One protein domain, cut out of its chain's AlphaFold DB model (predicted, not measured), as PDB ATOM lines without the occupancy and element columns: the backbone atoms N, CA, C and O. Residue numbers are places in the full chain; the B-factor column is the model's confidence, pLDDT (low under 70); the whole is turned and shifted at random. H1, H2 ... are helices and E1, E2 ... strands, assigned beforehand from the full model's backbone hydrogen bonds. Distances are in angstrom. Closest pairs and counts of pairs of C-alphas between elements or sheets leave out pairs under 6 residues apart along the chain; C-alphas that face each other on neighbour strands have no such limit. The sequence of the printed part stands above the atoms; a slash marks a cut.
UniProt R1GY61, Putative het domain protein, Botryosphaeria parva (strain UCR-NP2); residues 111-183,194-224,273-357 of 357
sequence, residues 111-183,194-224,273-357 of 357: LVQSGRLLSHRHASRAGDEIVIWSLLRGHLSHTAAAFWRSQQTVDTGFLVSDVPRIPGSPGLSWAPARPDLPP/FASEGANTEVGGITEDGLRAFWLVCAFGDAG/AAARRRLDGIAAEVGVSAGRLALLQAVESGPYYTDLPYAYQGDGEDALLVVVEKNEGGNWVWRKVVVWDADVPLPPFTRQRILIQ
ATOM      1  N   LEU A 111      33.856  29.402  -1.423       91.50
ATOM      2  CA  LEU A 111      35.184  28.789  -1.229       91.50
ATOM      3  C   LEU A 111      35.915  29.415  -0.032       91.50
ATOM      4  O   LEU A 111      36.343  28.718   0.889       91.50
ATOM      5  N   VAL A 112      35.981  30.742  -0.060       91.25
ATOM      6  CA  VAL A 112      36.625  31.600   0.928       91.25
ATOM      7  C   VAL A 112      35.902  31.539   2.271       91.25
ATOM      8  O   VAL A 112      36.547  31.320   3.294       91.25
ATOM      9  N   GLN A 113      34.571  31.670   2.281       89.12
ATOM     10  CA  GLN A 113      33.779  31.615   3.512       89.12
ATOM     11  C   GLN A 113      33.954  30.265   4.213       89.12
ATOM     12  O   GLN A 113      34.160  30.217   5.421       89.12
ATOM     13  N   SER A 114      33.947  29.168   3.452       90.81
ATOM     14  CA  SER A 114      34.194  27.826   3.989       90.81
ATOM     15  C   SER A 114      35.598  27.715   4.587       90.81
ATOM     16  O   SER A 114      35.758  27.190   5.685       90.81
ATOM     17  N   GLY A 115      36.613  28.246   3.894       92.19
ATOM     18  CA  GLY A 115      37.991  28.267   4.387       92.19
ATOM     19  C   GLY A 115      38.137  29.071   5.680       92.19
ATOM     20  O   GLY A 115      38.766  28.603   6.622       92.19
ATOM     21  N   ARG A 116      37.488  30.238   5.764       88.94
ATOM     22  CA  ARG A 116      37.452  31.090   6.963       88.94
ATOM     23  C   ARG A 116      36.721  30.427   8.132       88.94
ATOM     24  O   ARG A 116      37.189  30.495   9.258       88.94
ATOM     25  N   LEU A 117      35.585  29.773   7.895       89.25
ATOM     26  CA  LEU A 117      34.860  29.066   8.958       89.25
ATOM     27  C   LEU A 117      35.678  27.904   9.533       89.25
ATOM     28  O   LEU A 117      35.581  27.605  10.724       89.25
ATOM     29  N   LEU A 118      36.480  27.257   8.686       92.00
ATOM     30  CA  LEU A 118      37.352  26.157   9.071       92.00
ATOM     31  C   LEU A 118      38.696  26.612   9.647       92.00
ATOM     32  O   LEU A 118      39.343  25.816  10.315       92.00
ATOM     33  N   SER A 119      39.118  27.861   9.443       90.00
ATOM     34  CA  SER A 119      40.466  28.311   9.813       90.00
ATOM     35  C   SER A 119      40.760  28.170  11.311       90.00
ATOM     36  O   SER A 119      41.890  27.864  11.687       90.00
ATOM     37  N   HIS A 120      39.734  28.326  12.151       84.81
ATOM     38  CA  HIS A 120      39.804  28.192  13.609       84.81
ATOM     39  C   HIS A 120      39.299  26.838  14.125       84.81
ATOM     40  O   HIS A 120      39.143  26.661  15.332       84.81
ATOM     41  N   ARG A 121      39.000  25.886  13.233       88.94
ATOM     42  CA  ARG A 121      38.374  24.611  13.586       88.94
ATOM     43  C   ARG A 121      39.243  23.462  13.124       88.94
ATOM     44  O   ARG A 121      39.393  23.210  11.933       88.94
ATOM     45  N   HIS A 122      39.771  22.718  14.080       87.50
ATOM     46  CA  HIS A 122      40.599  21.570  13.760       87.50
ATOM     47  C   HIS A 122      39.739  20.354  13.404       87.50
ATOM     48  O   HIS A 122      38.664  20.121  13.974       87.50
ATOM     49  N   ALA A 123      40.225  19.562  12.452       90.44
ATOM     50  CA  ALA A 123      39.714  18.223  12.232       90.44
ATOM     51  C   ALA A 123      40.370  17.247  13.215       90.44
ATOM     52  O   ALA A 123      41.531  17.396  13.589       90.44
ATOM     53  N   SER A 124      39.627  16.215  13.620       86.19
ATOM     54  CA  SER A 124      40.127  15.198  14.554       86.19
ATOM     55  C   SER A 124      41.261  14.348  13.965       86.19
ATOM     56  O   SER A 124      41.991  13.703  14.714       86.19
ATOM     57  N   ARG A 125      41.386  14.291  12.631       88.69
ATOM     58  CA  ARG A 125      42.395  13.502  11.916       88.69
ATOM     59  C   ARG A 125      43.074  14.367  10.862       88.69
ATOM     60  O   ARG A 125      42.419  15.165  10.196       88.69
ATOM     61  N   ALA A 126      44.375  14.168  10.690       85.38
ATOM     62  CA  ALA A 126      45.128  14.838   9.639       85.38
ATOM     63  C   ALA A 126      44.652  14.370   8.253       85.38
ATOM     64  O   ALA A 126      44.518  13.171   8.014       85.38
ATOM     65  N   GLY A 127      44.430  15.315   7.345       85.69
ATOM     66  CA  GLY A 127      43.921  15.078   5.993       85.69
ATOM     67  C   GLY A 127      42.407  15.262   5.865       85.69
ATOM     68  O   GLY A 127      41.930  15.564   4.768       85.69
ATOM     69  N   ASP A 128      41.654  15.166   6.966       93.75
ATOM     70  CA  ASP A 128      40.206  15.404   6.953       93.75
ATOM     71  C   ASP A 128      39.879  16.869   6.633       93.75
ATOM     72  O   ASP A 128      38.781  17.164   6.175       93.75
ATOM     73  N   GLU A 129      40.810  17.804   6.827       93.75
ATOM     74  CA  GLU A 129      40.538  19.233   6.668       93.75
ATOM     75  C   GLU A 129      40.150  19.587   5.224       93.75
ATOM     76  O   GLU A 129      39.217  20.358   4.999       93.75
ATOM     77  N   ILE A 130      40.814  18.979   4.233       94.75
ATOM     78  CA  ILE A 130      40.468  19.151   2.814       94.75
ATOM     79  C   ILE A 130      39.181  18.415   2.457       94.75
ATOM     80  O   ILE A 130      38.365  18.944   1.700       94.75
ATOM     81  N   VAL A 131      38.974  17.224   3.020       95.31
ATOM     82  CA  VAL A 131      37.741  16.460   2.808       95.31
ATOM     83  C   VAL A 131      36.550  17.284   3.286       95.31
ATOM     84  O   VAL A 131      35.630  17.535   2.511       95.31
ATOM     85  N   ILE A 132      36.610  17.805   4.511       95.19
ATOM     86  CA  ILE A 132      35.575  18.652   5.103       95.19
ATOM     87  C   ILE A 132      35.370  19.930   4.280       95.19
ATOM     88  O   ILE A 132      34.231  20.271   3.959       95.19
ATOM     89  N   TRP A 133      36.450  20.616   3.885       94.50
ATOM     90  CA  TRP A 133      36.347  21.838   3.079       94.50
ATOM     91  C   TRP A 133      35.675  21.584   1.727       94.50
ATOM     92  O   TRP A 133      34.789  22.339   1.322       94.50
ATOM     93  N   SER A 134      36.025  20.487   1.052       94.50
ATOM     94  CA  SER A 134      35.375  20.095  -0.198       94.50
ATOM     95  C   SER A 134      33.892  19.761   0.007       94.50
ATOM     96  O   SER A 134      33.040  20.250  -0.742       94.50
ATOM     97  N   LEU A 135      33.550  19.021   1.069       93.12
ATOM     98  CA  LEU A 135      32.174  18.615   1.360       93.12
ATOM     99  C   LEU A 135      31.270  19.800   1.720       93.12
ATOM    100  O   LEU A 135      30.108  19.813   1.308       93.12
ATOM    101  N   LEU A 136      31.785  20.831   2.402       90.88
ATOM    102  CA  LEU A 136      31.060  22.099   2.607       90.88
ATOM    103  C   LEU A 136      30.688  22.770   1.277       90.88
ATOM    104  O   LEU A 136      29.657  23.430   1.166       90.88
ATOM    105  N   ARG A 137      31.505  22.558   0.241       89.44
ATOM    106  CA  ARG A 137      31.278  23.036  -1.128       89.44
ATOM    107  C   ARG A 137      30.442  22.068  -1.971       89.44
ATOM    108  O   ARG A 137      30.213  22.340  -3.148       89.44
ATOM    109  N   GLY A 138      29.984  20.954  -1.399       87.50
ATOM    110  CA  GLY A 138      29.118  19.978  -2.060       87.50
ATOM    111  C   GLY A 138      29.827  19.028  -3.027       87.50
ATOM    112  O   GLY A 138      29.163  18.437  -3.873       87.50
ATOM    113  N   HIS A 139      31.150  18.873  -2.936       89.38
ATOM    114  CA  HIS A 139      31.904  17.896  -3.726       89.38
ATOM    115  C   HIS A 139      32.958  17.204  -2.859       89.38
ATOM    116  O   HIS A 139      33.334  17.719  -1.819       89.38
ATOM    117  N   LEU A 140      33.447  16.031  -3.257       93.12
ATOM    118  CA  LEU A 140      34.458  15.308  -2.483       93.12
ATOM    119  C   LEU A 140      35.831  15.451  -3.137       93.12
ATOM    120  O   LEU A 140      36.003  15.151  -4.316       93.12
ATOM    121  N   SER A 141      36.822  15.891  -2.366       95.00
ATOM    122  CA  SER A 141      38.232  15.887  -2.752       95.00
ATOM    123  C   SER A 141      39.084  15.335  -1.618       95.00
ATOM    124  O   SER A 141      39.001  15.793  -0.486       95.00
ATOM    125  N   HIS A 142      39.938  14.361  -1.933       93.88
ATOM    126  CA  HIS A 142      40.857  13.761  -0.959       93.88
ATOM    127  C   HIS A 142      42.215  14.466  -0.893       93.88
ATOM    128  O   HIS A 142      42.995  14.224   0.021       93.88
ATOM    129  N   THR A 143      42.531  15.318  -1.872       94.62
ATOM    130  CA  THR A 143      43.803  16.044  -1.926       94.62
ATOM    131  C   THR A 143      43.557  17.518  -2.195       94.62
ATOM    132  O   THR A 143      42.649  17.874  -2.948       94.62
ATOM    133  N   ALA A 144      44.394  18.379  -1.612       95.12
ATOM    134  CA  ALA A 144      44.315  19.817  -1.844       95.12
ATOM    135  C   ALA A 144      44.498  20.151  -3.332       95.12
ATOM    136  O   ALA A 144      43.804  21.005  -3.869       95.12
ATOM    137  N   ALA A 145      45.377  19.431  -4.037       95.69
ATOM    138  CA  ALA A 145      45.601  19.660  -5.461       95.69
ATOM    139  C   ALA A 145      44.351  19.363  -6.306       95.69
ATOM    140  O   ALA A 145      44.013  20.149  -7.187       95.69
ATOM    141  N   ALA A 146      43.644  18.261  -6.029       95.00
ATOM    142  CA  ALA A 146      42.380  17.960  -6.703       95.00
ATOM    143  C   ALA A 146      41.298  18.996  -6.366       95.00
ATOM    144  O   ALA A 146      40.594  19.453  -7.263       95.00
ATOM    145  N   PHE A 147      41.226  19.413  -5.098       95.75
ATOM    146  CA  PHE A 147      40.297  20.441  -4.636       95.75
ATOM    147  C   PHE A 147      40.504  21.782  -5.353       95.75
ATOM    148  O   PHE A 147      39.547  22.367  -5.844       95.75
ATOM    149  N   TRP A 148      41.743  22.262  -5.463       96.00
ATOM    150  CA  TRP A 148      42.024  23.546  -6.111       96.00
ATOM    151  C   TRP A 148      41.874  23.503  -7.629       96.00
ATOM    152  O   TRP A 148      41.441  24.492  -8.211       96.00
ATOM    153  N   ARG A 149      42.151  22.361  -8.273       94.62
ATOM    154  CA  ARG A 149      41.909  22.193  -9.718       94.62
ATOM    155  C   ARG A 149      40.429  22.194 -10.094       94.62
ATOM    156  O   ARG A 149      40.116  22.474 -11.245       94.62
ATOM    157  N   SER A 150      39.526  21.884  -9.163       93.50
ATOM    158  CA  SER A 150      38.083  21.987  -9.412       93.50
ATOM    159  C   SER A 150      37.539  23.409  -9.223       93.50
ATOM    160  O   SER A 150      36.387  23.668  -9.572       93.50
ATOM    161  N   GLN A 151      38.344  24.339  -8.695       94.31
ATOM    162  CA  GLN A 151      37.955  25.738  -8.529       94.31
ATOM    163  C   GLN A 151      38.320  26.560  -9.770       94.31
ATOM    164  O   GLN A 151      39.326  26.313 -10.428       94.31
ATOM    165  N   GLN A 152      37.511  27.577 -10.066       93.94
ATOM    166  CA  GLN A 152      37.743  28.487 -11.196       93.94
ATOM    167  C   GLN A 152      38.347  29.820 -10.759       93.94
ATOM    168  O   GLN A 152      39.103  30.437 -11.507       93.94
ATOM    169  N   THR A 153      38.001  30.282  -9.559       95.19
ATOM    170  CA  THR A 153      38.382  31.601  -9.064       95.19
ATOM    171  C   THR A 153      38.618  31.598  -7.560       95.19
ATOM    172  O   THR A 153      38.130  30.724  -6.839       95.19
ATOM    173  N   VAL A 154      39.377  32.586  -7.086       95.06
ATOM    174  CA  VAL A 154      39.604  32.846  -5.660       95.06
ATOM    175  C   VAL A 154      39.916  34.323  -5.432       95.06
ATOM    176  O   VAL A 154      40.622  34.936  -6.233       95.06
ATOM    177  N   ASP A 155      39.422  34.888  -4.336       94.06
ATOM    178  CA  ASP A 155      39.779  36.239  -3.904       94.06
ATOM    179  C   ASP A 155      41.251  36.284  -3.472       94.06
ATOM    180  O   ASP A 155      41.703  35.496  -2.636       94.06
ATOM    181  N   THR A 156      42.037  37.192  -4.051       94.25
ATOM    182  CA  THR A 156      43.489  37.241  -3.802       94.25
ATOM    183  C   THR A 156      43.837  37.544  -2.345       94.25
ATOM    184  O   THR A 156      44.829  37.014  -1.842       94.25
ATOM    185  N   GLY A 157      43.003  38.312  -1.635       92.38
ATOM    186  CA  GLY A 157      43.168  38.597  -0.207       92.38
ATOM    187  C   GLY A 157      43.071  37.358   0.685       92.38
ATOM    188  O   GLY A 157      43.803  37.258   1.668       92.38
ATOM    189  N   PHE A 158      42.250  36.367   0.316       93.38
ATOM    190  CA  PHE A 158      42.129  35.102   1.056       93.38
ATOM    191  C   PHE A 158      43.448  34.316   1.086       93.38
ATOM    192  O   PHE A 158      43.777  33.637   2.063       93.38
ATOM    193  N   LEU A 159      44.247  34.439   0.024       94.44
ATOM    194  CA  LEU A 159      45.536  33.763  -0.096       94.44
ATOM    195  C   LEU A 159      46.620  34.390   0.788       94.44
ATOM    196  O   LEU A 159      47.674  33.781   0.969       94.44
ATOM    197  N   VAL A 160      46.410  35.585   1.341       92.56
ATOM    198  CA  VAL A 160      47.404  36.281   2.167       92.56
ATOM    199  C   VAL A 160      47.277  35.817   3.622       92.56
ATOM    200  O   VAL A 160      46.632  36.445   4.454       92.56
ATOM    201  N   SER A 161      47.872  34.662   3.921       91.25
ATOM    202  CA  SER A 161      47.845  34.024   5.246       91.25
ATOM    203  C   SER A 161      49.043  33.104   5.479       91.25
ATOM    204  O   SER A 161      49.696  32.677   4.522       91.25
ATOM    205  N   ASP A 162      49.282  32.738   6.743       88.56
ATOM    206  CA  ASP A 162      50.356  31.817   7.155       88.56
ATOM    207  C   ASP A 162      50.023  30.334   6.870       88.56
ATOM    208  O   ASP A 162      50.781  29.430   7.227       88.56
ATOM    209  N   VAL A 163      48.876  30.063   6.240       90.44
ATOM    210  CA  VAL A 163      48.406  28.710   5.926       90.44
ATOM    211  C   VAL A 163      49.397  28.006   4.992       90.44
ATOM    212  O   VAL A 163      49.812  28.596   3.988       90.44
ATOM    213  N   PRO A 164      49.786  26.746   5.278       91.44
ATOM    214  CA  PRO A 164      50.757  26.036   4.456       91.44
ATOM    215  C   PRO A 164      50.258  25.885   3.018       91.44
ATOM    216  O   PRO A 164      49.061  25.725   2.767       91.44
ATOM    217  N   ARG A 165      51.190  25.933   2.067       93.56
ATOM    218  CA  ARG A 165      50.911  25.790   0.633       93.56
ATOM    219  C   ARG A 165      51.141  24.365   0.151       93.56
ATOM    220  O   ARG A 165      51.829  23.595   0.818       93.56
ATOM    221  N   ILE A 166      50.570  24.015  -1.000       93.94
ATOM    222  CA  ILE A 166      50.743  22.687  -1.602       93.94
ATOM    223  C   ILE A 166      52.194  22.532  -2.086       93.94
ATOM    224  O   ILE A 166      52.610  23.238  -3.009       93.94
ATOM    225  N   PRO A 167      52.985  21.609  -1.510       87.56
ATOM    226  CA  PRO A 167      54.367  21.426  -1.921       87.56
ATOM    227  C   PRO A 167      54.444  20.671  -3.252       87.56
ATOM    228  O   PRO A 167      53.741  19.684  -3.461       87.56
ATOM    229  N   GLY A 168      55.327  21.116  -4.149       84.56
ATOM    230  CA  GLY A 168      55.737  20.354  -5.336       84.56
ATOM    231  C   GLY A 168      54.657  20.092  -6.393       84.56
ATOM    232  O   GLY A 168      54.941  19.390  -7.359       84.56
ATOM    233  N   SER A 169      53.443  20.636  -6.252       89.62
ATOM    234  CA  SER A 169      52.408  20.527  -7.284       89.62
ATOM    235  C   SER A 169      52.566  21.654  -8.308       89.62
ATOM    236  O   SER A 169      52.421  22.818  -7.928       89.62
ATOM    237  N   PRO A 170      52.803  21.343  -9.597       88.88
ATOM    238  CA  PRO A 170      52.897  22.358 -10.641       88.88
ATOM    239  C   PRO A 170      51.622  23.202 -10.711       88.88
ATOM    240  O   PRO A 170      50.517  22.651 -10.649       88.88
ATOM    241  N   GLY A 171      51.780  24.521 -10.818       91.25
ATOM    242  CA  GLY A 171      50.674  25.469 -10.946       91.25
ATOM    243  C   GLY A 171      49.961  25.808  -9.633       91.25
ATOM    244  O   GLY A 171      49.053  26.630  -9.642       91.25
ATOM    245  N   LEU A 172      50.318  25.191  -8.499       95.50
ATOM    246  CA  LEU A 172      49.589  25.323  -7.233       95.50
ATOM    247  C   LEU A 172      50.458  25.766  -6.048       95.50
ATOM    248  O   LEU A 172      50.034  25.612  -4.903       95.50
ATOM    249  N   SER A 173      51.641  26.352  -6.275       93.31
ATOM    250  CA  SER A 173      52.494  26.819  -5.162       93.31
ATOM    251  C   SER A 173      51.825  27.887  -4.281       93.31
ATOM    252  O   SER A 173      52.151  28.030  -3.106       93.31
ATOM    253  N   TRP A 174      50.869  28.630  -4.839       95.12
ATOM    254  CA  TRP A 174      50.083  29.669  -4.170       95.12
ATOM    255  C   TRP A 174      48.899  29.115  -3.368       95.12
ATOM    256  O   TRP A 174      48.350  29.816  -2.518       95.12
ATOM    257  N   ALA A 175      48.484  27.875  -3.636       96.38
ATOM    258  CA  ALA A 175      47.238  27.328  -3.125       96.38
ATOM    259  C   ALA A 175      47.404  26.797  -1.686       96.38
ATOM    260  O   ALA A 175      48.343  26.043  -1.410       96.38
ATOM    261  N   PRO A 176      46.507  27.158  -0.749       95.44
ATOM    262  CA  PRO A 176      46.429  26.548   0.576       95.44
ATOM    263  C   PRO A 176      46.313  25.015   0.539       95.44
ATOM    264  O   PRO A 176      45.432  24.461  -0.112       95.44
ATOM    265  N   ALA A 177      47.159  24.312   1.289       94.25
ATOM    266  CA  ALA A 177      47.102  22.854   1.426       94.25
ATOM    267  C   ALA A 177      45.999  22.368   2.382       94.25
ATOM    268  O   ALA A 177      45.682  21.182   2.402       94.25
ATOM    269  N   ARG A 178      45.455  23.274   3.195       93.00
ATOM    270  CA  ARG A 178      44.408  23.068   4.208       93.00
ATOM    271  C   ARG A 178      43.780  24.434   4.539       93.00
ATOM    272  O   ARG A 178      44.379  25.441   4.167       93.00
ATOM    273  N   PRO A 179      42.597  24.506   5.165       92.75
ATOM    274  CA  PRO A 179      41.962  25.776   5.530       92.75
ATOM    275  C   PRO A 179      42.477  26.379   6.852       92.75
ATOM    276  O   PRO A 179      42.419  27.593   7.034       92.75
ATOM    277  N   ASP A 180      42.990  25.556   7.767       90.75
ATOM    278  CA  ASP A 180      43.454  25.945   9.102       90.75
ATOM    279  C   ASP A 180      44.983  25.943   9.227       90.75
ATOM    280  O   ASP A 180      45.723  25.464   8.362       90.75
ATOM    281  N   LEU A 181      45.480  26.486  10.338       86.44
ATOM    282  CA  LEU A 181      46.898  26.411  10.672       86.44
ATOM    283  C   LEU A 181      47.191  25.109  11.423       86.44
ATOM    284  O   LEU A 181      46.490  24.804  12.389       86.44
ATOM    285  N   PRO A 182      48.247  24.363  11.048       80.94
ATOM    286  CA  PRO A 182      48.618  23.157  11.770       80.94
ATOM    287  C   PRO A 182      48.911  23.484  13.246       80.94
ATOM    288  O   PRO A 182      49.366  24.600  13.553       80.94
ATOM    289  N   PRO A 183      48.685  22.532  14.173       73.19
ATOM    290  CA  PRO A 183      49.022  22.705  15.581       73.19
ATOM    291  C   PRO A 183      50.455  23.219  15.733       73.19
ATOM    292  O   PRO A 183      51.336  22.865  14.946       73.19
ATOM    293  N   PHE A 194      45.492  33.744  10.282       87.00
ATOM    294  CA  PHE A 194      44.503  32.959   9.561       87.00
ATOM    295  C   PHE A 194      44.087  33.658   8.262       87.00
ATOM    296  O   PHE A 194      44.322  34.853   8.072       87.00
ATOM    297  N   ALA A 195      43.496  32.909   7.336       86.31
ATOM    298  CA  ALA A 195      42.967  33.494   6.113       86.31
ATOM    299  C   ALA A 195      41.806  34.447   6.435       86.31
ATOM    300  O   ALA A 195      40.814  34.045   7.043       86.31
ATOM    301  N   SER A 196      41.936  35.710   6.024       85.38
ATOM    302  CA  SER A 196      40.808  36.641   5.986       85.38
ATOM    303  C   SER A 196      39.871  36.268   4.843       85.38
ATOM    304  O   SER A 196      40.277  35.586   3.907       85.38
ATOM    305  N   GLU A 197      38.649  36.790   4.846       82.12
ATOM    306  CA  GLU A 197      37.744  36.613   3.708       82.12
ATOM    307  C   GLU A 197      38.298  37.258   2.426       82.12
ATOM    308  O   GLU A 197      38.019  36.799   1.330       82.12
ATOM    309  N   GLY A 198      39.119  38.310   2.523       81.12
ATOM    310  CA  GLY A 198      39.584  38.999   1.315       81.12
ATOM    311  C   GLY A 198      38.421  39.564   0.494       81.12
ATOM    312  O   GLY A 198      38.549  39.725  -0.719       81.12
ATOM    313  N   ALA A 199      37.284  39.830   1.147       80.94
ATOM    314  CA  ALA A 199      36.139  40.465   0.522       80.94
ATOM    315  C   ALA A 199      36.587  41.790  -0.100       80.94
ATOM    316  O   ALA A 199      37.387  42.520   0.491       80.94
ATOM    317  N   ASN A 200      36.071  42.083  -1.292       83.81
ATOM    318  CA  ASN A 200      36.475  43.241  -2.087       83.81
ATOM    319  C   ASN A 200      37.957  43.226  -2.481       83.81
ATOM    320  O   ASN A 200      38.544  44.287  -2.634       83.81
ATOM    321  N   THR A 201      38.589  42.063  -2.655       90.25
ATOM    322  CA  THR A 201      39.891  41.992  -3.338       90.25
ATOM    323  C   THR A 201      39.736  41.566  -4.783       90.25
ATOM    324  O   THR A 201      38.688  41.073  -5.196       90.25
ATOM    325  N   GLU A 202      40.780  41.783  -5.578       91.56
ATOM    326  CA  GLU A 202      40.805  41.297  -6.950       91.56
ATOM    327  C   GLU A 202      40.602  39.775  -6.985       91.56
ATOM    328  O   GLU A 202      41.276  39.021  -6.270       91.56
ATOM    329  N   VAL A 203      39.712  39.326  -7.870       93.00
ATOM    330  CA  VAL A 203      39.459  37.907  -8.117       93.00
ATOM    331  C   VAL A 203      40.539  37.348  -9.042       93.00
ATOM    332  O   VAL A 203      40.715  37.788 -10.180       93.00
ATOM    333  N   GLY A 204      41.264  36.340  -8.567       94.62
ATOM    334  CA  GLY A 204      42.212  35.581  -9.368       94.62
ATOM    335  C   GLY A 204      41.537  34.441 -10.120       94.62
ATOM    336  O   GLY A 204      40.744  33.696  -9.550       94.62
ATOM    337  N   GLY A 205      41.876  34.287 -11.399       96.69
ATOM    338  CA  GLY A 205      41.466  33.146 -12.213       96.69
ATOM    339  C   GLY A 205      42.434  31.981 -12.043       96.69
ATOM    340  O   GLY A 205      43.646  32.151 -12.191       96.69
ATOM    341  N   ILE A 206      41.896  30.803 -11.748       96.31
ATOM    342  CA  ILE A 206      42.645  29.557 -11.601       96.31
ATOM    343  C   ILE A 206      42.675  28.871 -12.967       96.31
ATOM    344  O   ILE A 206      41.639  28.603 -13.572       96.31
ATOM    345  N   THR A 207      43.879  28.631 -13.470       93.06
ATOM    346  CA  THR A 207      44.141  27.966 -14.753       93.06
ATOM    347  C   THR A 207      44.996  26.722 -14.528       93.06
ATOM    348  O   THR A 207      45.563  26.553 -13.450       93.06
ATOM    349  N   GLU A 208      45.133  25.865 -15.543       90.44
ATOM    350  CA  GLU A 208      46.020  24.692 -15.469       90.44
ATOM    351  C   GLU A 208      47.479  25.077 -15.172       90.44
ATOM    352  O   GLU A 208      48.171  24.364 -14.447       90.44
ATOM    353  N   ASP A 209      47.913  26.242 -15.665       91.06
ATOM    354  CA  ASP A 209      49.263  26.769 -15.457       91.06
ATOM    355  C   ASP A 209      49.456  27.435 -14.087       91.06
ATOM    356  O   ASP A 209      50.596  27.671 -13.685       91.06
ATOM    357  N   GLY A 210      48.363  27.781 -13.395       95.06
ATOM    358  CA  GLY A 210      48.353  28.391 -12.067       95.06
ATOM    359  C   GLY A 210      47.403  29.578 -11.895       95.06
ATOM    360  O   GLY A 210      46.393  29.694 -12.593       95.06
ATOM    361  N   LEU A 211      47.691  30.455 -10.929       96.88
ATOM    362  CA  LEU A 211      46.822  31.579 -10.561       96.88
ATOM    363  C   LEU A 211      47.184  32.845 -11.323       96.88
ATOM    364  O   LEU A 211      48.285  33.378 -11.174       96.88
ATOM    365  N   ARG A 212      46.223  33.385 -12.072       96.00
ATOM    366  CA  ARG A 212      46.364  34.651 -12.790       96.00
ATOM    367  C   ARG A 212      45.480  35.727 -12.170       96.00
ATOM    368  O   ARG A 212      44.260  35.655 -12.279       96.00
ATOM    369  N   ALA A 213      46.088  36.769 -11.611       94.94
ATOM    370  CA  ALA A 213      45.364  37.903 -11.029       94.94
ATOM    371  C   ALA A 213      46.150  39.212 -11.172       94.94
ATOM    372  O   ALA A 213      47.327  39.195 -11.555       94.94
ATOM    373  N   PHE A 214      45.506  40.341 -10.880       93.62
ATOM    374  CA  PHE A 214      46.217  41.599 -10.667       93.62
ATOM    375  C   PHE A 214      46.719  41.687  -9.228       93.62
ATOM    376  O   PHE A 214      46.007  41.354  -8.287       93.62
ATOM    377  N   TRP A 215      47.956  42.147  -9.085       94.31
ATOM    378  CA  TRP A 215      48.631  42.358  -7.812       94.31
ATOM    379  C   TRP A 215      49.349  43.703  -7.845       94.31
ATOM    380  O   TRP A 215      49.779  44.158  -8.908       94.31
ATOM    381  N   LEU A 216      49.541  44.313  -6.680       92.38
ATOM    382  CA  LEU A 216      50.552  45.346  -6.506       92.38
ATOM    383  C   LEU A 216      51.909  44.658  -6.373       92.38
ATOM    384  O   LEU A 216      52.106  43.858  -5.465       92.38
ATOM    385  N   VAL A 217      52.836  44.945  -7.285       91.94
ATOM    386  CA  VAL A 217      54.125  44.255  -7.409       91.94
ATOM    387  C   VAL A 217      55.288  45.203  -7.141       91.94
ATOM    388  O   VAL A 217      55.400  46.266  -7.757       91.94
ATOM    389  N   CYS A 218      56.190  44.776  -6.261       90.12
ATOM    390  CA  CYS A 218      57.502  45.372  -6.045       90.12
ATOM    391  C   CYS A 218      58.586  44.332  -6.370       90.12
ATOM    392  O   CYS A 218      58.931  43.497  -5.533       90.12
ATOM    393  N   ALA A 219      59.134  44.376  -7.588       88.00
ATOM    394  CA  ALA A 219      60.195  43.473  -8.024       88.00
ATOM    395  C   ALA A 219      61.586  43.988  -7.618       88.00
ATOM    396  O   ALA A 219      61.966  45.117  -7.918       88.00
ATOM    397  N   PHE A 220      62.387  43.141  -6.978       83.19
ATOM    398  CA  PHE A 220      63.723  43.509  -6.480       83.19
ATOM    399  C   PHE A 220      64.769  43.479  -7.606       83.19
ATOM    400  O   PHE A 220      65.838  44.083  -7.517       83.19
ATOM    401  N   GLY A 221      64.484  42.734  -8.677       68.81
ATOM    402  CA  GLY A 221      65.326  42.643  -9.871       68.81
ATOM    403  C   GLY A 221      65.204  43.822 -10.826       68.81
ATOM    404  O   GLY A 221      66.018  43.930 -11.746       68.81
ATOM    405  N   ASP A 222      64.224  44.702 -10.625       66.50
ATOM    406  CA  ASP A 222      64.008  45.818 -11.529       66.50
ATOM    407  C   ASP A 222      65.196  46.778 -11.516       66.50
ATOM    408  O   ASP A 222      65.817  47.054 -10.487       66.50
ATOM    409  N   ALA A 223      65.510  47.327 -12.692       50.06
ATOM    410  CA  ALA A 223      66.640  48.229 -12.876       50.06
ATOM    411  C   ALA A 223      66.606  49.434 -11.915       50.06
ATOM    412  O   ALA A 223      67.661  49.973 -11.611       50.06
ATOM    413  N   GLY A 224      65.443  49.824 -11.382       49.53
ATOM    414  CA  GLY A 224      65.333  50.849 -10.340       49.53
ATOM    415  C   GLY A 224      65.971  50.477  -9.001       49.53
ATOM    416  O   GLY A 224      66.509  51.348  -8.325       49.53
ATOM    417  N   ALA A 273      67.424  52.990   4.009       85.19
ATOM    418  CA  ALA A 273      68.337  51.881   4.290       85.19
ATOM    419  C   ALA A 273      67.686  50.763   5.128       85.19
ATOM    420  O   ALA A 273      68.024  49.594   4.956       85.19
ATOM    421  N   ALA A 274      66.738  51.099   6.010       86.12
ATOM    422  CA  ALA A 274      65.972  50.118   6.780       86.12
ATOM    423  C   ALA A 274      65.157  49.180   5.873       86.12
ATOM    424  O   ALA A 274      65.295  47.965   5.979       86.12
ATOM    425  N   ALA A 275      64.407  49.735   4.917       86.12
ATOM    426  CA  ALA A 275      63.633  48.951   3.960       86.12
ATOM    427  C   ALA A 275      64.541  48.088   3.075       86.12
ATOM    428  O   ALA A 275      64.275  46.903   2.910       86.12
ATOM    429  N   ARG A 276      65.677  48.618   2.596       84.69
ATOM    430  CA  ARG A 276      66.659  47.817   1.835       84.69
ATOM    431  C   ARG A 276      67.187  46.626   2.636       84.69
ATOM    432  O   ARG A 276      67.135  45.504   2.145       84.69
ATOM    433  N   ARG A 277      67.602  46.851   3.890       88.19
ATOM    434  CA  ARG A 277      68.040  45.772   4.795       88.19
ATOM    435  C   ARG A 277      66.946  44.730   5.010       88.19
ATOM    436  O   ARG A 277      67.255  43.544   5.066       88.19
ATOM    437  N   ARG A 278      65.679  45.148   5.099       90.31
ATOM    438  CA  ARG A 278      64.557  44.215   5.222       90.31
ATOM    439  C   ARG A 278      64.392  43.351   3.971       90.31
ATOM    440  O   ARG A 278      64.233  42.141   4.102       90.31
ATOM    441  N   LEU A 279      64.487  43.940   2.777       88.25
ATOM    442  CA  LEU A 279      64.425  43.210   1.502       88.25
ATOM    443  C   LEU A 279      65.581  42.209   1.361       88.25
ATOM    444  O   LEU A 279      65.352  41.059   0.984       88.25
ATOM    445  N   ASP A 280      66.800  42.616   1.722       87.75
ATOM    446  CA  ASP A 280      67.974  41.737   1.730       87.75
ATOM    447  C   ASP A 280      67.816  40.596   2.749       87.75
ATOM    448  O   ASP A 280      68.134  39.445   2.449       87.75
ATOM    449  N   GLY A 281      67.249  40.889   3.925       91.06
ATOM    450  CA  GLY A 281      66.897  39.887   4.932       91.06
ATOM    451  C   GLY A 281      65.906  38.854   4.397       91.06
ATOM    452  O   GLY A 281      66.143  37.657   4.526       91.06
ATOM    453  N   ILE A 282      64.847  39.289   3.706       91.69
ATOM    454  CA  ILE A 282      63.884  38.380   3.061       91.69
ATOM    455  C   ILE A 282      64.581  37.498   2.017       91.69
ATOM    456  O   ILE A 282      64.313  36.298   1.958       91.69
ATOM    457  N   ALA A 283      65.486  38.066   1.215       90.62
ATOM    458  CA  ALA A 283      66.241  37.307   0.222       90.62
ATOM    459  C   ALA A 283      67.127  36.228   0.865       90.62
ATOM    460  O   ALA A 283      67.132  35.083   0.405       90.62
ATOM    461  N   ALA A 284      67.802  36.565   1.967       91.25
ATOM    462  CA  ALA A 284      68.590  35.620   2.750       91.25
ATOM    463  C   ALA A 284      67.720  34.517   3.376       91.25
ATOM    464  O   ALA A 284      68.066  33.344   3.280       91.25
ATOM    465  N   GLU A 285      66.563  34.869   3.948       91.62
ATOM    466  CA  GLU A 285      65.625  33.909   4.545       91.62
ATOM    467  C   GLU A 285      65.049  32.914   3.518       91.62
ATOM    468  O   GLU A 285      64.712  31.790   3.876       91.62
ATOM    469  N   VAL A 286      64.867  33.329   2.257       90.00
ATOM    470  CA  VAL A 286      64.382  32.453   1.171       90.00
ATOM    471  C   VAL A 286      65.533  31.679   0.511       90.00
ATOM    472  O   VAL A 286      65.293  30.664  -0.137       90.00
ATOM    473  N   GLY A 287      66.781  32.124   0.685       91.69
ATOM    474  CA  GLY A 287      67.960  31.503   0.076       91.69
ATOM    475  C   GLY A 287      68.086  31.774  -1.424       91.69
ATOM    476  O   GLY A 287      68.646  30.963  -2.158       91.69
ATOM    477  N   VAL A 288      67.544  32.898  -1.906       88.56
ATOM    478  CA  VAL A 288      67.473  33.232  -3.336       88.56
ATOM    479  C   VAL A 288      68.035  34.628  -3.572       88.56
ATOM    480  O   VAL A 288      67.867  35.529  -2.755       88.56
ATOM    481  N   SER A 289      68.693  34.835  -4.718       87.69
ATOM    482  CA  SER A 289      69.179  36.166  -5.095       87.69
ATOM    483  C   SER A 289      68.029  37.169  -5.111       87.69
ATOM    484  O   SER A 289      67.036  36.952  -5.808       87.69
ATOM    485  N   ALA A 290      68.212  38.308  -4.437       85.44
ATOM    486  CA  ALA A 290      67.232  39.389  -4.404       85.44
ATOM    487  C   ALA A 290      66.705  39.727  -5.806       85.44
ATOM    488  O   ALA A 290      65.514  39.904  -5.976       85.44
ATOM    489  N   GLY A 291      67.539  39.689  -6.854       85.81
ATOM    490  CA  GLY A 291      67.099  40.005  -8.221       85.81
ATOM    491  C   GLY A 291      66.021  39.090  -8.819       85.81
ATOM    492  O   GLY A 291      65.454  39.429  -9.853       85.81
ATOM    493  N   ARG A 292      65.742  37.941  -8.200       90.38
ATOM    494  CA  ARG A 292      64.682  37.013  -8.610       90.38
ATOM    495  C   ARG A 292      63.429  37.137  -7.749       90.38
ATOM    496  O   ARG A 292      62.468  36.432  -8.018       90.38
ATOM    497  N   LEU A 293      63.413  37.995  -6.735       93.50
ATOM    498  CA  LEU A 293      62.292  38.109  -5.810       93.50
ATOM    499  C   LEU A 293      61.391  39.298  -6.145       93.50
ATOM    500  O   LEU A 293      61.827  40.308  -6.707       93.50
ATOM    501  N   ALA A 294      60.127  39.171  -5.766       94.00
ATOM    502  CA  ALA A 294      59.195  40.280  -5.703       94.00
ATOM    503  C   ALA A 294      58.297  40.160  -4.471       94.00
ATOM    504  O   ALA A 294      58.022  39.059  -3.986       94.00
ATOM    505  N   LEU A 295      57.836  41.312  -3.991       94.56
ATOM    506  CA  LEU A 295      56.753  41.412  -3.022       94.56
ATOM    507  C   LEU A 295      55.450  41.675  -3.761       94.56
ATOM    508  O   LEU A 295      55.417  42.509  -4.670       94.56
ATOM    509  N   LEU A 296      54.393  40.984  -3.349       95.12
ATOM    510  CA  LEU A 296      53.041  41.204  -3.829       95.12
ATOM    511  C   LEU A 296      52.137  41.647  -2.689       95.12
ATOM    512  O   LEU A 296      52.219  41.120  -1.578       95.12
ATOM    513  N   GLN A 297      51.220  42.544  -3.013       93.44
ATOM    514  CA  GLN A 297      50.087  42.883  -2.171       93.44
ATOM    515  C   GLN A 297      48.797  42.709  -2.972       93.44
ATOM    516  O   GLN A 297      48.753  43.012  -4.170       93.44
ATOM    517  N   ALA A 298      47.769  42.160  -2.322       92.69
ATOM    518  CA  ALA A 298      46.449  42.047  -2.928       92.69
ATOM    519  C   ALA A 298      45.897  43.451  -3.220       92.69
ATOM    520  O   ALA A 298      46.190  44.407  -2.498       92.69
ATOM    521  N   VAL A 299      45.133  43.573  -4.301       91.12
ATOM    522  CA  VAL A 299      44.519  44.838  -4.727       91.12
ATOM    523  C   VAL A 299      43.091  44.868  -4.202       91.12
ATOM    524  O   VAL A 299      42.384  43.864  -4.311       91.12
ATOM    525  N   GLU A 300      42.668  45.997  -3.643       87.50
ATOM    526  CA  GLU A 300      41.263  46.221  -3.311       87.50
ATOM    527  C   GLU A 300      40.456  46.458  -4.600       87.50
ATOM    528  O   GLU A 300      40.805  47.293  -5.430       87.50
ATOM    529  N   SER A 301      39.391  45.686  -4.786       79.12
ATOM    530  CA  SER A 301      38.464  45.751  -5.908       79.12
ATOM    531  C   SER A 301      37.318  46.708  -5.577       79.12
ATOM    532  O   SER A 301      36.518  46.454  -4.678       79.12
ATOM    533  N   GLY A 302      37.178  47.778  -6.359       67.00
ATOM    534  CA  GLY A 302      36.018  48.664  -6.312       67.00
ATOM    535  C   GLY A 302      35.981  49.638  -7.493       67.00
ATOM    536  O   GLY A 302      37.011  49.883  -8.119       67.00
ATOM    537  N   PRO A 303      34.819  50.245  -7.807       55.03
ATOM    538  CA  PRO A 303      34.667  51.148  -8.957       55.03
ATOM    539  C   PRO A 303      35.555  52.403  -8.885       55.03
ATOM    540  O   PRO A 303      35.750  53.073  -9.897       55.03
ATOM    541  N   TYR A 304      36.101  52.711  -7.706       55.47
ATOM    542  CA  TYR A 304      36.948  53.875  -7.441       55.47
ATOM    543  C   TYR A 304      38.386  53.513  -7.045       55.47
ATOM    544  O   TYR A 304      39.210  54.405  -6.859       55.47
ATOM    545  N   TYR A 305      38.696  52.220  -6.919       57.88
ATOM    546  CA  TYR A 305      39.956  51.732  -6.369       57.88
ATOM    547  C   TYR A 305      40.618  50.825  -7.399       57.88
ATOM    548  O   TYR A 305      40.283  49.652  -7.523       57.88
ATOM    549  N   THR A 306      41.519  51.391  -8.200       60.47
ATOM    550  CA  THR A 306      42.280  50.606  -9.183       60.47
ATOM    551  C   THR A 306      43.620  50.150  -8.641       60.47
ATOM    552  O   THR A 306      44.104  49.114  -9.074       60.47
ATOM    553  N   ASP A 307      44.200  50.885  -7.688       69.62
ATOM    554  CA  ASP A 307      45.587  50.693  -7.246       69.62
ATOM    555  C   ASP A 307      45.743  50.744  -5.719       69.62
ATOM    556  O   ASP A 307      46.859  50.888  -5.218       69.62
ATOM    557  N   LEU A 308      44.638  50.643  -4.966       80.06
ATOM    558  CA  LEU A 308      44.730  50.634  -3.512       80.06
ATOM    559  C   LEU A 308      45.183  49.264  -2.993       80.06
ATOM    560  O   LEU A 308      44.664  48.227  -3.425       80.06
ATOM    561  N   PRO A 309      46.150  49.252  -2.062       81.56
ATOM    562  CA  PRO A 309      46.534  48.036  -1.377       81.56
ATOM    563  C   PRO A 309      45.387  47.538  -0.502       81.56
ATOM    564  O   PRO A 309      44.835  48.296   0.291       81.56
ATOM    565  N   TYR A 310      45.094  46.243  -0.578       81.81
ATOM    566  CA  TYR A 310      44.227  45.603   0.400       81.81
ATOM    567  C   TYR A 310      44.879  45.670   1.787       81.81
ATOM    568  O   TYR A 310      46.005  45.192   1.988       81.81
ATOM    569  N   ALA A 311      44.159  46.253   2.744       79.50
ATOM    570  CA  ALA A 311      44.493  46.161   4.155       79.50
ATOM    571  C   ALA A 311      44.038  44.794   4.675       79.50
ATOM    572  O   ALA A 311      42.864  44.450   4.562       79.50
ATOM    573  N   TYR A 312      44.957  44.003   5.231       77.75
ATOM    574  CA  TYR A 312      44.613  42.711   5.819       77.75
ATOM    575  C   TYR A 312      43.628  42.902   6.983       77.75
ATOM    576  O   TYR A 312      43.883  43.687   7.889       77.75
ATOM    577  N   GLN A 313      42.506  42.180   6.943       73.69
ATOM    578  CA  GLN A 313      41.408  42.287   7.919       73.69
ATOM    579  C   GLN A 313      41.295  41.056   8.834       73.69
ATOM    580  O   GLN A 313      40.225  40.787   9.380       73.69
ATOM    581  N   GLY A 314      42.344  40.237   8.940       71.19
ATOM    582  CA  GLY A 314      42.341  39.115   9.882       71.19
ATOM    583  C   GLY A 314      42.639  39.560  11.315       71.19
ATOM    584  O   GLY A 314      42.425  40.710  11.683       71.19
ATOM    585  N   ASP A 315      43.177  38.654  12.130       68.88
ATOM    586  CA  ASP A 315      43.329  38.852  13.583       68.88
ATOM    587  C   ASP A 315      44.412  39.880  13.995       68.88
ATOM    588  O   ASP A 315      44.876  39.868  15.137       68.88
ATOM    589  N   GLY A 316      44.873  40.750  13.092       67.44
ATOM    590  CA  GLY A 316      45.899  41.753  13.367       67.44
ATOM    591  C   GLY A 316      45.941  42.882  12.336       67.44
ATOM    592  O   GLY A 316      45.409  42.748  11.242       67.44
ATOM    593  N   GLU A 317      46.622  43.972  12.692       69.25
ATOM    594  CA  GLU A 317      46.773  45.195  11.878       69.25
ATOM    595  C   GLU A 317      48.064  45.195  11.034       69.25
ATOM    596  O   GLU A 317      48.506  46.224  10.524       69.25
ATOM    597  N   ASP A 318      48.706  44.033  10.910       79.25
ATOM    598  CA  ASP A 318      49.995  43.892  10.242       79.25
ATOM    599  C   ASP A 318      49.867  44.062   8.720       79.25
ATOM    600  O   ASP A 318      48.990  43.478   8.077       79.25
ATOM    601  N   ALA A 319      50.825  44.762   8.109       85.62
ATOM    602  CA  ALA A 319      50.973  44.762   6.659       85.62
ATOM    603  C   ALA A 319      51.546  43.412   6.196       85.62
ATOM    604  O   ALA A 319      52.714  43.096   6.439       85.62
ATOM    605  N   LEU A 320      50.721  42.604   5.524       90.38
ATOM    606  CA  LEU A 320      51.134  41.314   4.974       90.38
ATOM    607  C   LEU A 320      51.471  41.412   3.498       90.38
ATOM    608  O   LEU A 320      50.676  41.885   2.688       90.38
ATOM    609  N   LEU A 321      52.644  40.890   3.155       93.06
ATOM    610  CA  LEU A 321      53.144  40.842   1.792       93.06
ATOM    611  C   LEU A 321      53.457  39.403   1.405       93.06
ATOM    612  O   LEU A 321      54.011  38.625   2.182       93.06
ATOM    613  N   VAL A 322      53.137  39.053   0.169       95.12
ATOM    614  CA  VAL A 322      53.495  37.766  -0.414       95.12
ATOM    615  C   VAL A 322      54.880  37.880  -1.032       95.12
ATOM    616  O   VAL A 322      55.144  38.788  -1.812       95.12
ATOM    617  N   VAL A 323      55.760  36.935  -0.729       95.19
ATOM    618  CA  VAL A 323      57.060  36.798  -1.385       95.19
ATOM    619  C   VAL A 323      56.929  35.780  -2.508       95.19
ATOM    620  O   VAL A 323      56.596  34.614  -2.264       95.19
ATOM    621  N   VAL A 324      57.243  36.208  -3.727       95.56
ATOM    622  CA  VAL A 324      57.341  35.335  -4.898       95.56
ATOM    623  C   VAL A 324      58.749  35.340  -5.470       95.56
ATOM    624  O   VAL A 324      59.484  36.322  -5.364       95.56
ATOM    625  N   GLU A 325      59.115  34.233  -6.104       94.50
ATOM    626  CA  GLU A 325      60.366  34.079  -6.831       94.50
ATOM    627  C   GLU A 325      60.105  33.847  -8.315       94.50
ATOM    628  O   GLU A 325      59.274  33.027  -8.687       94.50
ATOM    629  N   LYS A 326      60.888  34.502  -9.165       92.31
ATOM    630  CA  LYS A 326      60.993  34.198 -10.583       92.31
ATOM    631  C   LYS A 326      61.895  32.980 -10.794       92.31
ATOM    632  O   LYS A 326      63.094  33.037 -10.497       92.31
ATOM    633  N   ASN A 327      61.325  31.887 -11.293       87.81
ATOM    634  CA  ASN A 327      62.061  30.676 -11.653       87.81
ATOM    635  C   ASN A 327      62.872  30.864 -12.955       87.81
ATOM    636  O   ASN A 327      62.816  31.916 -13.594       87.81
ATOM    637  N   GLU A 328      63.637  29.845 -13.358       84.38
ATOM    638  CA  GLU A 328      64.480  29.895 -14.567       84.38
ATOM    639  C   GLU A 328      63.673  30.061 -15.862       84.38
ATOM    640  O   GLU A 328      64.127  30.725 -16.790       84.38
ATOM    641  N   GLY A 329      62.444  29.537 -15.892       80.62
ATOM    642  CA  GLY A 329      61.493  29.733 -16.988       80.62
ATOM    643  C   GLY A 329      60.858  31.127 -17.020       80.62
ATOM    644  O   GLY A 329      60.081  31.427 -17.921       80.62
ATOM    645  N   GLY A 330      61.176  31.990 -16.053       83.56
ATOM    646  CA  GLY A 330      60.641  33.343 -15.955       83.56
ATOM    647  C   GLY A 330      59.273  33.449 -15.276       83.56
ATOM    648  O   GLY A 330      58.723  34.551 -15.234       83.56
ATOM    649  N   ASN A 331      58.751  32.357 -14.719       88.25
ATOM    650  CA  ASN A 331      57.449  32.310 -14.058       88.25
ATOM    651  C   ASN A 331      57.570  32.597 -12.560       88.25
ATOM    652  O   ASN A 331      58.594  32.290 -11.945       88.25
ATOM    653  N   TRP A 332      56.528  33.177 -11.966       93.12
ATOM    654  CA  TRP A 332      56.498  33.468 -10.534       93.12
ATOM    655  C   TRP A 332      56.053  32.245  -9.739       93.12
ATOM    656  O   TRP A 332      55.092  31.589 -10.113       93.12
ATOM    657  N   VAL A 333      56.722  31.974  -8.625       93.81
ATOM    658  CA  VAL A 333      56.432  30.871  -7.705       93.81
ATOM    659  C   VAL A 333      56.239  31.451  -6.312       93.81
ATOM    660  O   VAL A 333      57.066  32.240  -5.844       93.81
ATOM    661  N   TRP A 334      55.157  31.072  -5.635       95.25
ATOM    662  CA  TRP A 334      54.887  31.502  -4.267       95.25
ATOM    663  C   TRP A 334      55.905  30.893  -3.304       95.25
ATOM    664  O   TRP A 334      56.142  29.685  -3.312       95.25
ATOM    665  N   ARG A 335      56.509  31.724  -2.449       93.50
ATOM    666  CA  ARG A 335      57.465  31.262  -1.434       93.50
ATOM    667  C   ARG A 335      56.879  31.313  -0.035       93.50
ATOM    668  O   ARG A 335      56.856  30.291   0.641       93.50
ATOM    669  N   LYS A 336      56.405  32.479   0.403       92.31
ATOM    670  CA  LYS A 336      55.856  32.669   1.756       92.31
ATOM    671  C   LYS A 336      55.109  33.990   1.888       92.31
ATOM    672  O   LYS A 336      55.213  34.843   1.015       92.31
ATOM    673  N   VAL A 337      54.422  34.171   3.010       92.38
ATOM    674  CA  VAL A 337      53.916  35.473   3.456       92.38
ATOM    675  C   VAL A 337      54.868  36.040   4.510       92.38
ATOM    676  O   VAL A 337      55.398  35.311   5.354       92.38
ATOM    677  N   VAL A 338      55.127  37.341   4.437       91.69
ATOM    678  CA  VAL A 338      55.930  38.079   5.411       91.69
ATOM    679  C   VAL A 338      55.125  39.218   6.003       91.69
ATOM    680  O   VAL A 338      54.281  39.820   5.344       91.69
ATOM    681  N   VAL A 339      55.437  39.507   7.257       90.38
ATOM    682  CA  VAL A 339      55.004  40.724   7.930       90.38
ATOM    683  C   VAL A 339      55.998  41.808   7.581       90.38
ATOM    684  O   VAL A 339      57.216  41.583   7.648       90.38
ATOM    685  N   TRP A 340      55.461  42.950   7.188       89.69
ATOM    686  CA  TRP A 340      56.227  44.157   7.004       89.69
ATOM    687  C   TRP A 340      56.161  45.004   8.271       89.69
ATOM    688  O   TRP A 340      55.078  45.246   8.804       89.69
ATOM    689  N   ASP A 341      57.325  45.416   8.759       87.25
ATOM    690  CA  ASP A 341      57.442  46.148  10.015       87.25
ATOM    691  C   ASP A 341      56.836  47.553   9.854       87.25
ATOM    692  O   ASP A 341      57.119  48.247   8.877       87.25
ATOM    693  N   ALA A 342      55.979  47.971  10.790       84.12
ATOM    694  CA  ALA A 342      55.221  49.224  10.679       84.12
ATOM    695  C   ALA A 342      56.110  50.484  10.700       84.12
ATOM    696  O   ALA A 342      55.731  51.527  10.170       84.12
ATOM    697  N   ASP A 343      57.300  50.389  11.297       84.81
ATOM    698  CA  ASP A 343      58.320  51.438  11.338       84.81
ATOM    699  C   ASP A 343      59.202  51.469  10.078       84.81
ATOM    700  O   ASP A 343      59.961  52.419   9.860       84.81
ATOM    701  N   VAL A 344      59.096  50.451   9.219       85.19
ATOM    702  CA  VAL A 344      59.827  50.367   7.960       85.19
ATOM    703  C   VAL A 344      58.905  50.799   6.818       85.19
ATOM    704  O   VAL A 344      57.901  50.144   6.543       85.19
ATOM    705  N   PRO A 345      59.234  51.863   6.070       84.62
ATOM    706  CA  PRO A 345      58.391  52.298   4.967       84.62
ATOM    707  C   PRO A 345      58.330  51.231   3.875       84.62
ATOM    708  O   PRO A 345      59.345  50.629   3.509       84.62
ATOM    709  N   LEU A 346      57.126  51.016   3.349       84.81
ATOM    710  CA  LEU A 346      56.902  50.108   2.234       84.81
ATOM    711  C   LEU A 346      57.638  50.602   0.978       84.81
ATOM    712  O   LEU A 346      57.700  51.811   0.726       84.81
ATOM    713  N   PRO A 347      58.192  49.688   0.164       85.88
ATOM    714  CA  PRO A 347      58.690  50.056  -1.150       85.88
ATOM    715  C   PRO A 347      57.532  50.490  -2.062       85.88
ATOM    716  O   PRO A 347      56.376  50.152  -1.802       85.88
ATOM    717  N   PRO A 348      57.805  51.230  -3.150       83.44
ATOM    718  CA  PRO A 348      56.767  51.532  -4.124       83.44
ATOM    719  C   PRO A 348      56.302  50.240  -4.811       83.44
ATOM    720  O   PRO A 348      57.098  49.329  -5.045       83.44
ATOM    721  N   PHE A 349      55.024  50.185  -5.177       87.38
ATOM    722  CA  PHE A 349      54.429  49.072  -5.913       87.38
ATOM    723  C   PHE A 349      53.854  49.551  -7.242       87.38
ATOM    724  O   PHE A 349      53.525  50.722  -7.414       87.38
ATOM    725  N   THR A 350      53.717  48.625  -8.188       86.00
ATOM    726  CA  THR A 350      53.020  48.858  -9.458       86.00
ATOM    727  C   THR A 350      51.981  47.777  -9.673       86.00
ATOM    728  O   THR A 350      52.256  46.601  -9.434       86.00
ATOM    729  N   ARG A 351      50.790  48.144 -10.138       88.25
ATOM    730  CA  ARG A 351      49.764  47.160 -10.471       88.25
ATOM    731  C   ARG A 351      50.167  46.373 -11.710       88.25
ATOM    732  O   ARG A 351      50.364  46.941 -12.783       88.25
ATOM    733  N   GLN A 352      50.264  45.056 -11.578       90.19
ATOM    734  CA  GLN A 352      50.605  44.161 -12.678       90.19
ATOM    735  C   GLN A 352      49.731  42.913 -12.649       90.19
ATOM    736  O   GLN A 352      49.392  42.391 -11.590       90.19
ATOM    737  N   ARG A 353      49.394  42.405 -13.837       92.12
ATOM    738  CA  ARG A 353      48.762  41.094 -13.980       92.12
ATOM    739  C   ARG A 353      49.851  40.034 -14.061       92.12
ATOM    740  O   ARG A 353      50.614  40.025 -15.024       92.12
ATOM    741  N   ILE A 354      49.907  39.142 -13.080       93.06
ATOM    742  CA  ILE A 354      50.931  38.094 -13.001       93.06
ATOM    743  C   ILE A 354      50.296  36.705 -12.963       93.06
ATOM    744  O   ILE A 354      49.137  36.551 -12.577       93.06
ATOM    745  N   LEU A 355      51.069  35.709 -13.394       94.69
ATOM    746  CA  LEU A 355      50.762  34.288 -13.269       94.69
ATOM    747  C   LEU A 355      51.699  33.682 -12.220       94.69
ATOM    748  O   LEU A 355      52.918  33.789 -12.374       94.69
ATOM    749  N   ILE A 356      51.130  33.068 -11.185       95.25
ATOM    750  CA  ILE A 356      51.856  32.361 -10.125       95.25
ATOM    751  C   ILE A 356      51.651  30.856 -10.315       95.25
ATOM    752  O   ILE A 356      50.506  30.401 -10.346       95.25
ATOM    753  N   GLN A 357      52.744  30.103 -10.432       91.31
ATOM    754  CA  GLN A 357      52.772  28.655 -10.663       91.31
ATOM    755  C   GLN A 357      53.200  27.889  -9.423       91.31
ATOM    756  O   GLN A 357      54.149  28.338  -8.747       91.31
TER     757      GLN A 357
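This is residues 111 to 183, 194 to 224 and 273 to 357 of the 357 residues of the protein "Putative het domain protein" of Botryosphaeria parva (strain UCR-NP2) (UniProt R1GY61). A small barrel of five strands, E3, E4, E5, E6 and E7, not fully closed, makes one part of the domain; H5 packs on its outside, and E1 and E2 extend the same sheet from the first half of E3. A small group of helices, H1, H2 and H3, lies at the opposite end of the longest axis from H5, with short H4 deep between the two ends. The printed part has 189 residues with five named helices and seven named strands; along the chain come first H1, H2 and H3, then E1, H4, E2 and E3, then H5, and last E4, E5, E6 and E7; the sheet is branched, with the antiparallel neighbour pairs E1 and E2, E2 and E3, E3 and E4, E3 and E7, E4 and E5, and E5 and E6. The class is mixed, helices and strands, with 90 residues, under half, in named elements. The whole is compact, with a radius of gyration of the C-alphas of 16.3 A and spans of 48 by 35 by 34 A.

H1, residues 111 to 119, begins with C-alpha 111 at (35.184, 28.789, -1.229) and is 12.2 A long. H2, residues 128 to 136, measures 12.1 A, and H3, residues 144 to 149, 8.6 A. E1, residues 153 to 155, runs 7.1 A and is followed directly by H4, residues 156 to 159, 5.5 A. E2, residues 203 to 207, spans 12.8 A, and E3, residues 210 to 219, spans 19.6 A. H5, residues 273 to 286, is the longest helix at 20.1 A; its C-alpha 273 is at (68.337, 51.881, 4.290). E4, residues 293 to 298, is 16.6 A long, E5, residues 319 to 326, 22.6 A, and E6, residues 332 to 340, 20.5 A. E7, residues 350 to 356, is 16.6 A long and ends with C-alpha 356 at (51.856, 32.361, -10.125).

H1 and H2 form a helical hairpin: they touch, closest at the C-alphas of Ser 114 and Trp 133, 6.4 A, at a steep tilt of 42 degrees, opposite ways. H2 and H3 only just touch, with 3 pairs of C-alphas within 8 A, the closest those of Ile 130 and Ala 144, 6.1 A. H1 with residues 111 to 112 and H3 with residues 148 to 149 only graze the strongly twisted sheet, and H2 is not on it. E1 and E2 are neighbours, with N 154 and O 204 at 3.0 A. H4 is on the sheet at a height of 6.2 A, over none of its strands. E2 and E3 form a hairpin, with N 205 and O 212 at 2.9 A. E3 bends by 93 degrees at residue 216; E2 and E4 lie on one side of it, E7 on the other side. Across E3 and E4, N 218 and O 295 are 2.9 A apart; across E3 and E7, N 217 and O 350 are 2.8 A apart. H5 is on the sheet at a height of 8.9 A and only just over E5, where 3 of its C-alphas fall; it runs slantwise to E5 at 56 degrees on the local plane. E4, E5 and E6 make a meander, each strand the antiparallel neighbour of the one before, with N 296 and O 322 at 2.8 A and N 323 and O 336 at 2.8 A. E6 bends by 67 degrees at residue 335. The closest C-alphas of E6 and E7, those of Trp 332 and Ile 356, are 4.8 A apart. In H1, H2, H3 and H5 every O i to N i+4 pair is within hydrogen-bond range; H4 is too short for one.

The two C-alphas farthest apart, those of Gly 138 and Ala 273, are 51.0 A apart. Residues 184 to 193 and 225 to 272 are not printed, with gaps of 12.7 A and 15.0 A between the C-alphas on either side. E4 to E5 is a long link of 20 residues, and residues 160 to 183 also hold no named element. Mean pLDDT of the printed part is 88.1; residues 221 to 224, 302 to 307 and 315 to 317 are under 70.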